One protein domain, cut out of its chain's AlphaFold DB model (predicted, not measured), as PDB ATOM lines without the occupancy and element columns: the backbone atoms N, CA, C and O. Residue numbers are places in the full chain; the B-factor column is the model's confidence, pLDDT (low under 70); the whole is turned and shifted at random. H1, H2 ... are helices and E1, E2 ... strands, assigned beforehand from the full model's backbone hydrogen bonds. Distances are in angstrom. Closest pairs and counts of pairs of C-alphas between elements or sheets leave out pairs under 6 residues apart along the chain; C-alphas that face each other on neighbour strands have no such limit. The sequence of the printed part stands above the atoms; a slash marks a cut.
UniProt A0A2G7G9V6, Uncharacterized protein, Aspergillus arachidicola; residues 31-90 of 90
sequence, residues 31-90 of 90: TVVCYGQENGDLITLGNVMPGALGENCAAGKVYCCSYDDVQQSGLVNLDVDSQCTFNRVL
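Overview. This is residues 31 to 90 of the 90 residues of an uncharacterized protein of Aspergillus arachidicola (UniProt A0A2G7G9V6). A small, strongly twisted sheet of four antiparallel strands forms the core, with H1 at one end of the longest axis and H2 at the other, and the short helix H3 over E3 on the same face of the sheet as H2. The sheet runs E2, E1, E3, E4, and E1 passes through the middle of the domain. The printed part has 60 residues with three named helices and four named strands, in the order E1, E2, H1, E3, H2, H3, E4, and the class is mixed, helices and strands. It is compact, with a radius of gyration of the C-alphas of 10.3 A, and rounded, with spans of 27 by 24 by 15 A.

Arrangement. The inner strands E1, residues 31 to 35, and E3, residues 61 to 66, are antiparallel at 143 degrees, with N 33 and O 63 2.8 A apart, within hydrogen-bond range. The edge strand E2, residues 43 to 46, forms a hairpin with E1 at 159 degrees; N 34 and O 43 are 2.8 A apart. The other edge strand, E4, residues 84 to 89, is antiparallel to E3 at 153 degrees, with N 64 and O 85 2.8 A apart. E2 and E4 are apart. H1, residues 50 to 56, is on the sheet but only grazes it, with residues 52 to 56; its closest C-alphas to E2 are those of Asn 56 and Leu 45, 7.7 A apart. E2, H1 and E3 form a split strand-helix-strand unit, two strands running the same way with E1 between them in the sheet, and its crossover is right-handed. H2, residues 67 to 73, is on the sheet at a height of 9.4 A and only just over E1, with 3 of its C-alphas falling on that strand; the closest C-alphas of the two are those of Tyr 67 and Thr 31, 5.5 A apart. H3, residues 80 to 83, is over E3 at a height of 8.0 A, on the same face as H2; the closest C-alphas of H3 and E3 are those of Gln 83 and Cys 65, 6.6 A apart. H2 and H3 are close but not clearly touching, and H1 is apart from both. In H2 every O i to N i+4 pair is within hydrogen-bond range, in H1 0 of 3 are, with 1 of 4 O i to N i+3 pairs, and H3 is too short for an O i to N i+4 pair.

Along the chain. E3 is 16.6 A long from first to last C-alpha, E4 14.3 A, E1 12.7 A, H1 10.7 A, H2 10.3 A, E2 9.4 A and H3 5.3 A. E1 begins at C-alpha 31 (-43.277, 45.676, 234.269), and E4 ends at C-alpha 89 (-36.599, 57.952, 226.594).

Size, cuts and confidence. The two C-alphas farthest apart, those of Gly 51 and Gln 72, are 27.9 A apart. The printed part has no cut and no long link. The mean pLDDT of the printed part is 77.1, and residues 37 to 40, 47, 50 to 51, 54 to 56 and 59 are under 70.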
ATOM      1  N   THR A  31     -42.243  44.663 234.428       85.75
ATOM      2  CA  THR A  31     -43.277  45.676 234.269       85.75
ATOM      3  C   THR A  31     -42.639  46.980 233.823       85.75
ATOM      4  O   THR A  31     -41.527  47.325 234.235       85.75
ATOM      5  N   VAL A  32     -43.354  47.699 232.969       86.69
ATOM      6  CA  VAL A  32     -42.992  49.053 232.577       86.69
ATOM      7  C   VAL A  32     -43.260  49.978 233.752       86.69
ATOM      8  O   VAL A  32     -44.383  50.020 234.259       86.69
ATOM      9  N   VAL A  33     -42.248  50.746 234.137       86.44
ATOM     10  CA  VAL A  33     -42.349  51.829 235.111       86.44
ATOM     11  C   VAL A  33     -41.950  53.128 234.444       86.44
ATOM     12  O   VAL A  33     -40.861  53.252 233.885       86.44
ATOM     13  N   CYS A  34     -42.849  54.097 234.487       85.56
ATOM     14  CA  CYS A  34     -42.639  55.399 233.890       85.56
ATOM     15  C   CYS A  34     -42.369  56.417 234.978       85.56
ATOM     16  O   CYS A  34     -43.165  56.572 235.904       85.56
ATOM     17  N   TYR A  35     -41.216  57.062 234.858       81.06
ATOM     18  CA  TYR A  35     -40.687  57.987 235.845       81.06
ATOM     19  C   TYR A  35     -40.780  59.423 235.344       81.06
ATOM     20  O   TYR A  35     -40.579  59.694 234.157       81.06
ATOM     21  N   GLY A  36     -41.032  60.340 236.276       73.62
ATOM     22  CA  GLY A  36     -41.040  61.772 236.004       73.62
ATOM     23  C   GLY A  36     -42.368  62.305 235.477       73.62
ATOM     24  O   GLY A  36     -42.358  63.383 234.892       73.62
ATOM     25  N   GLN A  37     -43.481  61.579 235.669       69.56
ATOM     26  CA  GLN A  37     -44.834  62.056 235.331       69.56
ATOM     27  C   GLN A  37     -45.211  63.327 236.104       69.56
ATOM     28  O   GLN A  37     -44.390  63.867 236.842       69.56
ATOM     29  N   GLU A  38     -46.432  63.844 235.923       60.81
ATOM     30  CA  GLU A  38     -46.885  65.040 236.642       60.81
ATOM     31  C   GLU A  38     -46.590  64.902 238.151       60.81
ATOM     32  O   GLU A  38     -47.122  64.018 238.811       60.81
ATOM     33  N   ASN A  39     -45.717  65.775 238.677       67.38
ATOM     34  CA  ASN A  39     -45.183  65.797 240.057       67.38
ATOM     35  C   ASN A  39     -44.045  64.814 240.412       67.38
ATOM     36  O   ASN A  39     -43.677  64.715 241.580       67.38
ATOM     37  N   GLY A  40     -43.419  64.155 239.435       68.62
ATOM     38  CA  GLY A  40     -42.320  63.210 239.674       68.62
ATOM     39  C   GLY A  40     -42.782  61.798 240.042       68.62
ATOM     40  O   GLY A  40     -41.955  60.972 240.425       68.62
ATOM     41  N   ASP A  41     -44.078  61.521 239.900       71.88
ATOM     42  CA  ASP A  41     -44.665  60.234 240.246       71.88
ATOM     43  C   ASP A  41     -44.192  59.097 239.331       71.88
ATOM     44  O   ASP A  41     -43.812  59.273 238.163       71.88
ATOM     45  N   LEU A  42     -44.234  57.901 239.915       77.38
ATOM     46  CA  LEU A  42     -43.955  56.624 239.280       77.38
ATOM     47  C   LEU A  42     -45.278  55.959 238.912       77.38
ATOM     48  O   LEU A  42     -46.141  55.785 239.771       77.38
ATOM     49  N   ILE A  43     -45.426  55.537 237.656       79.69
ATOM     50  CA  ILE A  43     -46.608  54.787 237.208       79.69
ATOM     51  C   ILE A  43     -46.175  53.460 236.599       79.69
ATOM     52  O   ILE A  43     -45.310  53.424 235.725       79.69
ATOM     53  N   THR A  44     -46.786  52.364 237.047       79.12
ATOM     54  CA  THR A  44     -46.570  51.032 236.475       79.12
ATOM     55  C   THR A  44     -47.653  50.702 235.468       79.12
ATOM     56  O   THR A  44     -48.835  50.723 235.804       79.12
ATOM     57  N   LEU A  45     -47.251  50.319 234.266       73.19
ATOM     58  CA  LEU A  45     -48.170  50.010 233.170       73.19
ATOM     59  C   LEU A  45     -48.331  48.517 232.906       73.19
ATOM     60  O   LEU A  45     -49.156  48.121 232.089       73.19
ATOM     61  N   GLY A  46     -47.583  47.669 233.612       74.19
ATOM     62  CA  GLY A  46     -47.523  46.253 233.286       74.19
ATOM     63  C   GLY A  46     -46.674  46.028 232.042       74.19
ATOM     64  O   GLY A  46     -45.880  46.877 231.633       74.19
ATOM     65  N   ASN A  47     -46.822  44.855 231.438       69.75
ATOM     66  CA  ASN A  47     -46.074  44.513 230.239       69.75
ATOM     67  C   ASN A  47     -46.851  44.992 229.005       69.75
ATOM     68  O   ASN A  47     -47.677  44.264 228.458       69.75
ATOM     69  N   VAL A  48     -46.647  46.257 228.630       73.19
ATOM     70  CA  VAL A  48     -47.357  46.903 227.517       73.19
ATOM     71  C   VAL A  48     -46.539  46.894 226.235       73.19
ATOM     72  O   VAL A  48     -45.311  46.790 226.249       73.19
ATOM     73  N   MET A  49     -47.229  47.029 225.105       72.75
ATOM     74  CA  MET A  49     -46.588  47.206 223.808       72.75
ATOM     75  C   MET A  49     -45.965  48.607 223.670       72.75
ATOM     76  O   MET A  49     -46.507  49.578 224.203       72.75
ATOM     77  N   PRO A  50     -44.886  48.755 222.876       67.69
ATOM     78  CA  PRO A  50     -44.192  50.025 222.651       67.69
ATOM     79  C   PRO A  50     -45.076  51.205 222.247       67.69
ATOM     80  O   PRO A  50     -44.752  52.332 222.616       67.69
ATOM     81  N   GLY A  51     -46.154  50.951 221.497       68.06
ATOM     82  CA  GLY A  51     -47.090  51.977 221.029       68.06
ATOM     83  C   GLY A  51     -48.009  52.535 222.119       68.06
ATOM     84  O   GLY A  51     -48.460  53.665 221.998       68.06
ATOM     85  N   ALA A  52     -48.231  51.795 223.211       70.62
ATOM     86  CA  ALA A  52     -49.076  52.231 224.324       70.62
ATOM     87  C   ALA A  52     -48.329  53.122 225.335       70.62
ATOM     88  O   ALA A  52     -48.942  53.669 226.248       70.62
ATOM     89  N   LEU A  53     -47.009  53.282 225.196       73.25
ATOM     90  CA  LEU A  53     -46.211  54.087 226.121       73.25
ATOM     91  C   LEU A  53     -46.386  55.592 225.931       73.25
ATOM     92  O   LEU A  53     -46.270  56.321 226.903       73.25
ATOM     93  N   GLY A  54     -46.636  56.066 224.708       68.12
ATOM     94  CA  GLY A  54     -46.679  57.505 224.420       68.12
ATOM     95  C   GLY A  54     -47.737  58.242 225.240       68.12
ATOM     96  O   GLY A  54     -47.440  59.254 225.863       68.12
ATOM     97  N   GLU A  55     -48.949  57.690 225.298       69.81
ATOM     98  CA  GLU A  55     -50.055  58.282 226.062       69.81
ATOM     99  C   GLU A  55     -49.897  58.080 227.570       69.81
ATOM    100  O   GLU A  55     -50.311  58.922 228.359       69.81
ATOM    101  N   ASN A  56     -49.278  56.971 227.976       69.94
ATOM    102  CA  ASN A  56     -49.211  56.586 229.380       69.94
ATOM    103  C   ASN A  56     -47.917  57.001 230.091       69.94
ATOM    104  O   ASN A  56     -47.859  56.928 231.312       69.94
ATOM    105  N   CYS A  57     -46.876  57.405 229.360       75.75
ATOM    106  CA  CYS A  57     -45.555  57.781 229.871       75.75
ATOM    107  C   CYS A  57     -45.104  59.109 229.261       75.75
ATOM    108  O   CYS A  57     -43.972  59.235 228.799       75.75
ATOM    109  N   ALA A  58     -45.991  60.105 229.272       70.75
ATOM    110  CA  ALA A  58     -45.794  61.393 228.607       70.75
ATOM    111  C   ALA A  58     -44.530  62.156 229.058       70.75
ATOM    112  O   ALA A  58     -43.984  62.951 228.303       70.75
ATOM    113  N   ALA A  59     -44.037  61.889 230.270       68.44
ATOM    114  CA  ALA A  59     -42.805  62.472 230.804       68.44
ATOM    115  C   ALA A  59     -41.506  61.891 230.231       68.44
ATOM    116  O   ALA A  59     -40.414  62.412 230.465       68.44
ATOM    117  N   GLY A  60     -41.620  60.792 229.496       70.44
ATOM    118  CA  GLY A  60     -40.576  60.357 228.600       70.44
ATOM    119  C   GLY A  60     -39.517  59.449 229.190       70.44
ATOM    120  O   GLY A  60     -38.716  59.001 228.403       70.44
ATOM    121  N   LYS A  61     -39.469  59.075 230.476       82.62
ATOM    122  CA  LYS A  61     -38.501  58.053 230.938       82.62
ATOM    123  C   LYS A  61     -39.172  56.724 231.236       82.62
ATOM    124  O   LYS A  61     -40.033  56.638 232.110       82.62
ATOM    125  N   VAL A  62     -38.735  55.681 230.534       84.94
ATOM    126  CA  VAL A  62     -39.267  54.326 230.666       84.94
ATOM    127  C   VAL A  62     -38.210  53.400 231.256       84.94
ATOM    128  O   VAL A  62     -37.132  53.216 230.686       84.94
ATOM    129  N   TYR A  63     -38.570  52.769 232.365       87.06
ATOM    130  CA  TYR A  63     -37.788  51.769 233.074       87.06
ATOM    131  C   TYR A  63     -38.496  50.415 233.026       87.06
ATOM    132  O   TYR A  63     -39.722  50.326 232.946       87.06
ATOM    133  N   CYS A  64     -37.709  49.351 233.083       88.12
ATOM    134  CA  CYS A  64     -38.178  47.982 233.196       88.12
ATOM    135  C   CYS A  64     -37.768  47.431 234.556       88.12
ATOM    136  O   CYS A  64     -36.579  47.253 234.827       88.12
ATOM    137  N   CYS A  65     -38.755  47.173 235.406       86.62
ATOM    138  CA  CYS A  65     -38.559  46.664 236.761       86.62
ATOM    139  C   CYS A  65     -39.093  45.235 236.859       86.62
ATOM    140  O   CYS A  65     -40.034  44.880 236.143       86.62
ATOM    141  N   SER A  66     -38.539  44.409 237.747       86.62
ATOM    142  CA  SER A  66     -39.161  43.115 238.049       86.62
ATOM    143  C   SER A  66     -40.530  43.340 238.684       86.62
ATOM    144  O   SER A  66     -40.679  44.204 239.548       86.62
ATOM    145  N   TYR A  67     -41.536  42.567 238.281       83.06
ATOM    146  CA  TYR A  67     -42.871  42.675 238.871       83.06
ATOM    147  C   TYR A  67     -42.859  42.451 240.393       83.06
ATOM    148  O   TYR A  67     -43.560  43.152 241.123       83.06
ATOM    149  N   ASP A  68     -42.028  41.521 240.869       81.38
ATOM    150  CA  ASP A  68     -41.858  41.231 242.293       81.38
ATOM    151  C   ASP A  68     -41.279  42.418 243.074       81.38
ATOM    152  O   ASP A  68     -41.778  42.720 244.155       81.38
ATOM    153  N   ASP A  69     -40.294  43.128 242.517       79.44
ATOM    154  CA  ASP A  69     -39.649  44.272 243.185       79.44
ATOM    155  C   ASP A  69     -40.624  45.448 243.317       79.44
ATOM    156  O   ASP A  69     -40.723  46.082 244.369       79.44
ATOM    157  N   VAL A  70     -41.421  45.692 242.272       81.44
ATOM    158  CA  VAL A  70     -42.485  46.706 242.299       81.44
ATOM    159  C   VAL A  70     -43.564  46.358 243.323       81.44
ATOM    160  O   VAL A  70     -44.031  47.244 244.038       81.44
ATOM    161  N   GLN A  71     -43.971  45.089 243.410       78.88
ATOM    162  CA  GLN A  71     -44.980  44.663 244.382       78.88
ATOM    163  C   GLN A  71     -44.470  44.670 245.824       78.88
ATOM    164  O   GLN A  71     -45.230  45.021 246.723       78.88
ATOM    165  N   GLN A  72     -43.214  44.288 246.060       75.19
ATOM    166  CA  GLN A  72     -42.644  44.223 247.408       75.19
ATOM    167  C   GLN A  72     -42.313  45.606 247.969       75.19
ATOM    168  O   GLN A  72     -42.648  45.889 249.118       75.19
ATOM    169  N   SER A  73     -41.688  46.472 247.171       75.75
ATOM    170  CA  SER A  73     -41.319  47.826 247.604       75.75
ATOM    171  C   SER A  73     -42.512  48.791 247.549       75.75
ATOM    172  O   SER A  73     -42.590  49.747 248.327       75.75
ATOM    173  N   GLY A  74     -43.474  48.527 246.656       74.25
ATOM    174  CA  GLY A  74     -44.502  49.487 246.259       74.25
ATOM    175  C   GLY A  74     -43.896  50.630 245.438       74.25
ATOM    176  O   GLY A  74     -42.749  51.016 245.651       74.25
ATOM    177  N   LEU A  75     -44.660  51.216 244.508       73.12
ATOM    178  CA  LEU A  75     -44.136  52.262 243.611       73.12
ATOM    179  C   LEU A  75     -43.539  53.456 244.369       73.12
ATOM    180  O   LEU A  75     -42.583  54.049 243.899       73.12
ATOM    181  N   VAL A  76     -44.068  53.781 245.551       72.25
ATOM    182  CA  VAL A  76     -43.614  54.925 246.361       72.25
ATOM    183  C   VAL A  76     -42.201  54.725 246.928       72.25
ATOM    184  O   VAL A  76     -41.478  55.702 247.088       72.25
ATOM    185  N   ASN A  77     -41.788  53.483 247.210       75.12
ATOM    186  CA  ASN A  77     -40.434  53.180 247.705       75.12
ATOM    187  C   ASN A  77     -39.547  52.521 246.640       75.12
ATOM    188  O   ASN A  77     -38.457  52.038 246.949       75.12
ATOM    189  N   LEU A  78     -40.024  52.443 245.398       78.06
ATOM    190  CA  LEU A  78     -39.275  51.851 244.307       78.06
ATOM    191  C   LEU A  78     -38.235  52.854 243.808       78.06
ATOM    192  O   LEU A  78     -38.558  53.842 243.154       78.06
ATOM    193  N   ASP A  79     -36.972  52.567 244.092       83.25
ATOM    194  CA  ASP A  79     -35.853  53.300 243.513       83.25
ATOM    195  C   ASP A  79     -35.571  52.771 242.101       83.25
ATOM    196  O   ASP A  79     -34.919  51.741 241.922       83.25
ATOM    197  N   VAL A  80     -36.099  53.466 241.093       80.12
ATOM    198  CA  VAL A  80     -35.982  53.061 239.685       80.12
ATOM    199  C   VAL A  80     -34.556  53.086 239.148       80.12
ATOM    200  O   VAL A  80     -34.266  52.359 238.199       80.12
ATOM    201  N   ASP A  81     -33.659  53.869 239.743       79.88
ATOM    202  CA  ASP A  81     -32.276  53.952 239.276       79.88
ATOM    203  C   ASP A  81     -31.412  52.801 239.822       79.88
ATOM    204  O   ASP A  81     -30.399  52.457 239.208       79.88
ATOM    205  N   SER A  82     -31.811  52.163 240.932       80.62
ATOM    206  CA  SER A  82     -31.096  51.006 241.505       80.62
ATOM    207  C   SER A  82     -31.794  49.658 241.304       80.62
ATOM    208  O   SER A  82     -31.112  48.643 241.155       80.62
ATOM    209  N   GLN A  83     -33.129  49.624 241.279       79.31
ATOM    210  CA  GLN A  83     -33.927  48.389 241.203       79.31
ATOM    211  C   GLN A  83     -34.470  48.104 239.797       79.31
ATOM    212  O   GLN A  83     -35.018  47.029 239.550       79.31
ATOM    213  N   CYS A  84     -34.327  49.039 238.855       84.62
ATOM    214  CA  CYS A  84     -34.851  48.885 237.504       84.62
ATOM    215  C   CYS A  84     -33.790  49.124 236.438       84.62
ATOM    216  O   CYS A  84     -32.780  49.789 236.639       84.62
ATOM    217  N   THR A  85     -34.037  48.566 235.257       86.38
ATOM    218  CA  THR A  85     -33.197  48.811 234.087       86.38
ATOM    219  C   THR A  85     -33.807  49.935 233.268       86.38
ATOM    220  O   THR A  85     -34.953  49.829 232.824       86.38
ATOM    221  N   PHE A  86     -33.049  51.007 233.048       83.94
ATOM    222  CA  PHE A  86     -33.442  52.042 232.100       83.94
ATOM    223  C   PHE A  86     -33.588  51.430 230.701       83.94
ATOM    224  O   PHE A  86     -32.665  50.786 230.203       83.94
ATOM    225  N   ASN A  87     -34.749  51.626 230.077       83.44
ATOM    226  CA  ASN A  87     -35.036  51.069 228.761       83.44
ATOM    227  C   ASN A  87     -34.876  52.127 227.669       83.44
ATOM    228  O   ASN A  87     -34.089  51.955 226.741       83.44
ATOM    229  N   ARG A  88     -35.629  53.231 227.768       78.88
ATOM    230  CA  ARG A  88     -35.599  54.303 226.764       78.88
ATOM    231  C   ARG A  88     -36.177  55.617 227.270       78.88
ATOM    232  O   ARG A  88     -36.938  55.633 228.239       78.88
ATOM    233  N   VAL A  89     -35.861  56.688 226.535       80.94
ATOM    234  CA  VAL A  89     -36.599  57.952 226.594       80.94
ATOM    235  C   VAL A  89     -37.603  58.033 225.427       80.94
ATOM    236  O   VAL A  89     -37.274  57.542 224.345       80.94
ATOM    237  N   LEU A  90     -38.814  58.568 225.644       73.31
ATOM    238  CA  LEU A  90     -39.814  58.872 224.599       73.31
ATOM    239  C   LEU A  90     -39.700  60.317 224.115       73.31
ATOM    240  O   LEU A  90     -39.381  61.188 224.953       73.31
TER     241      LEU A  90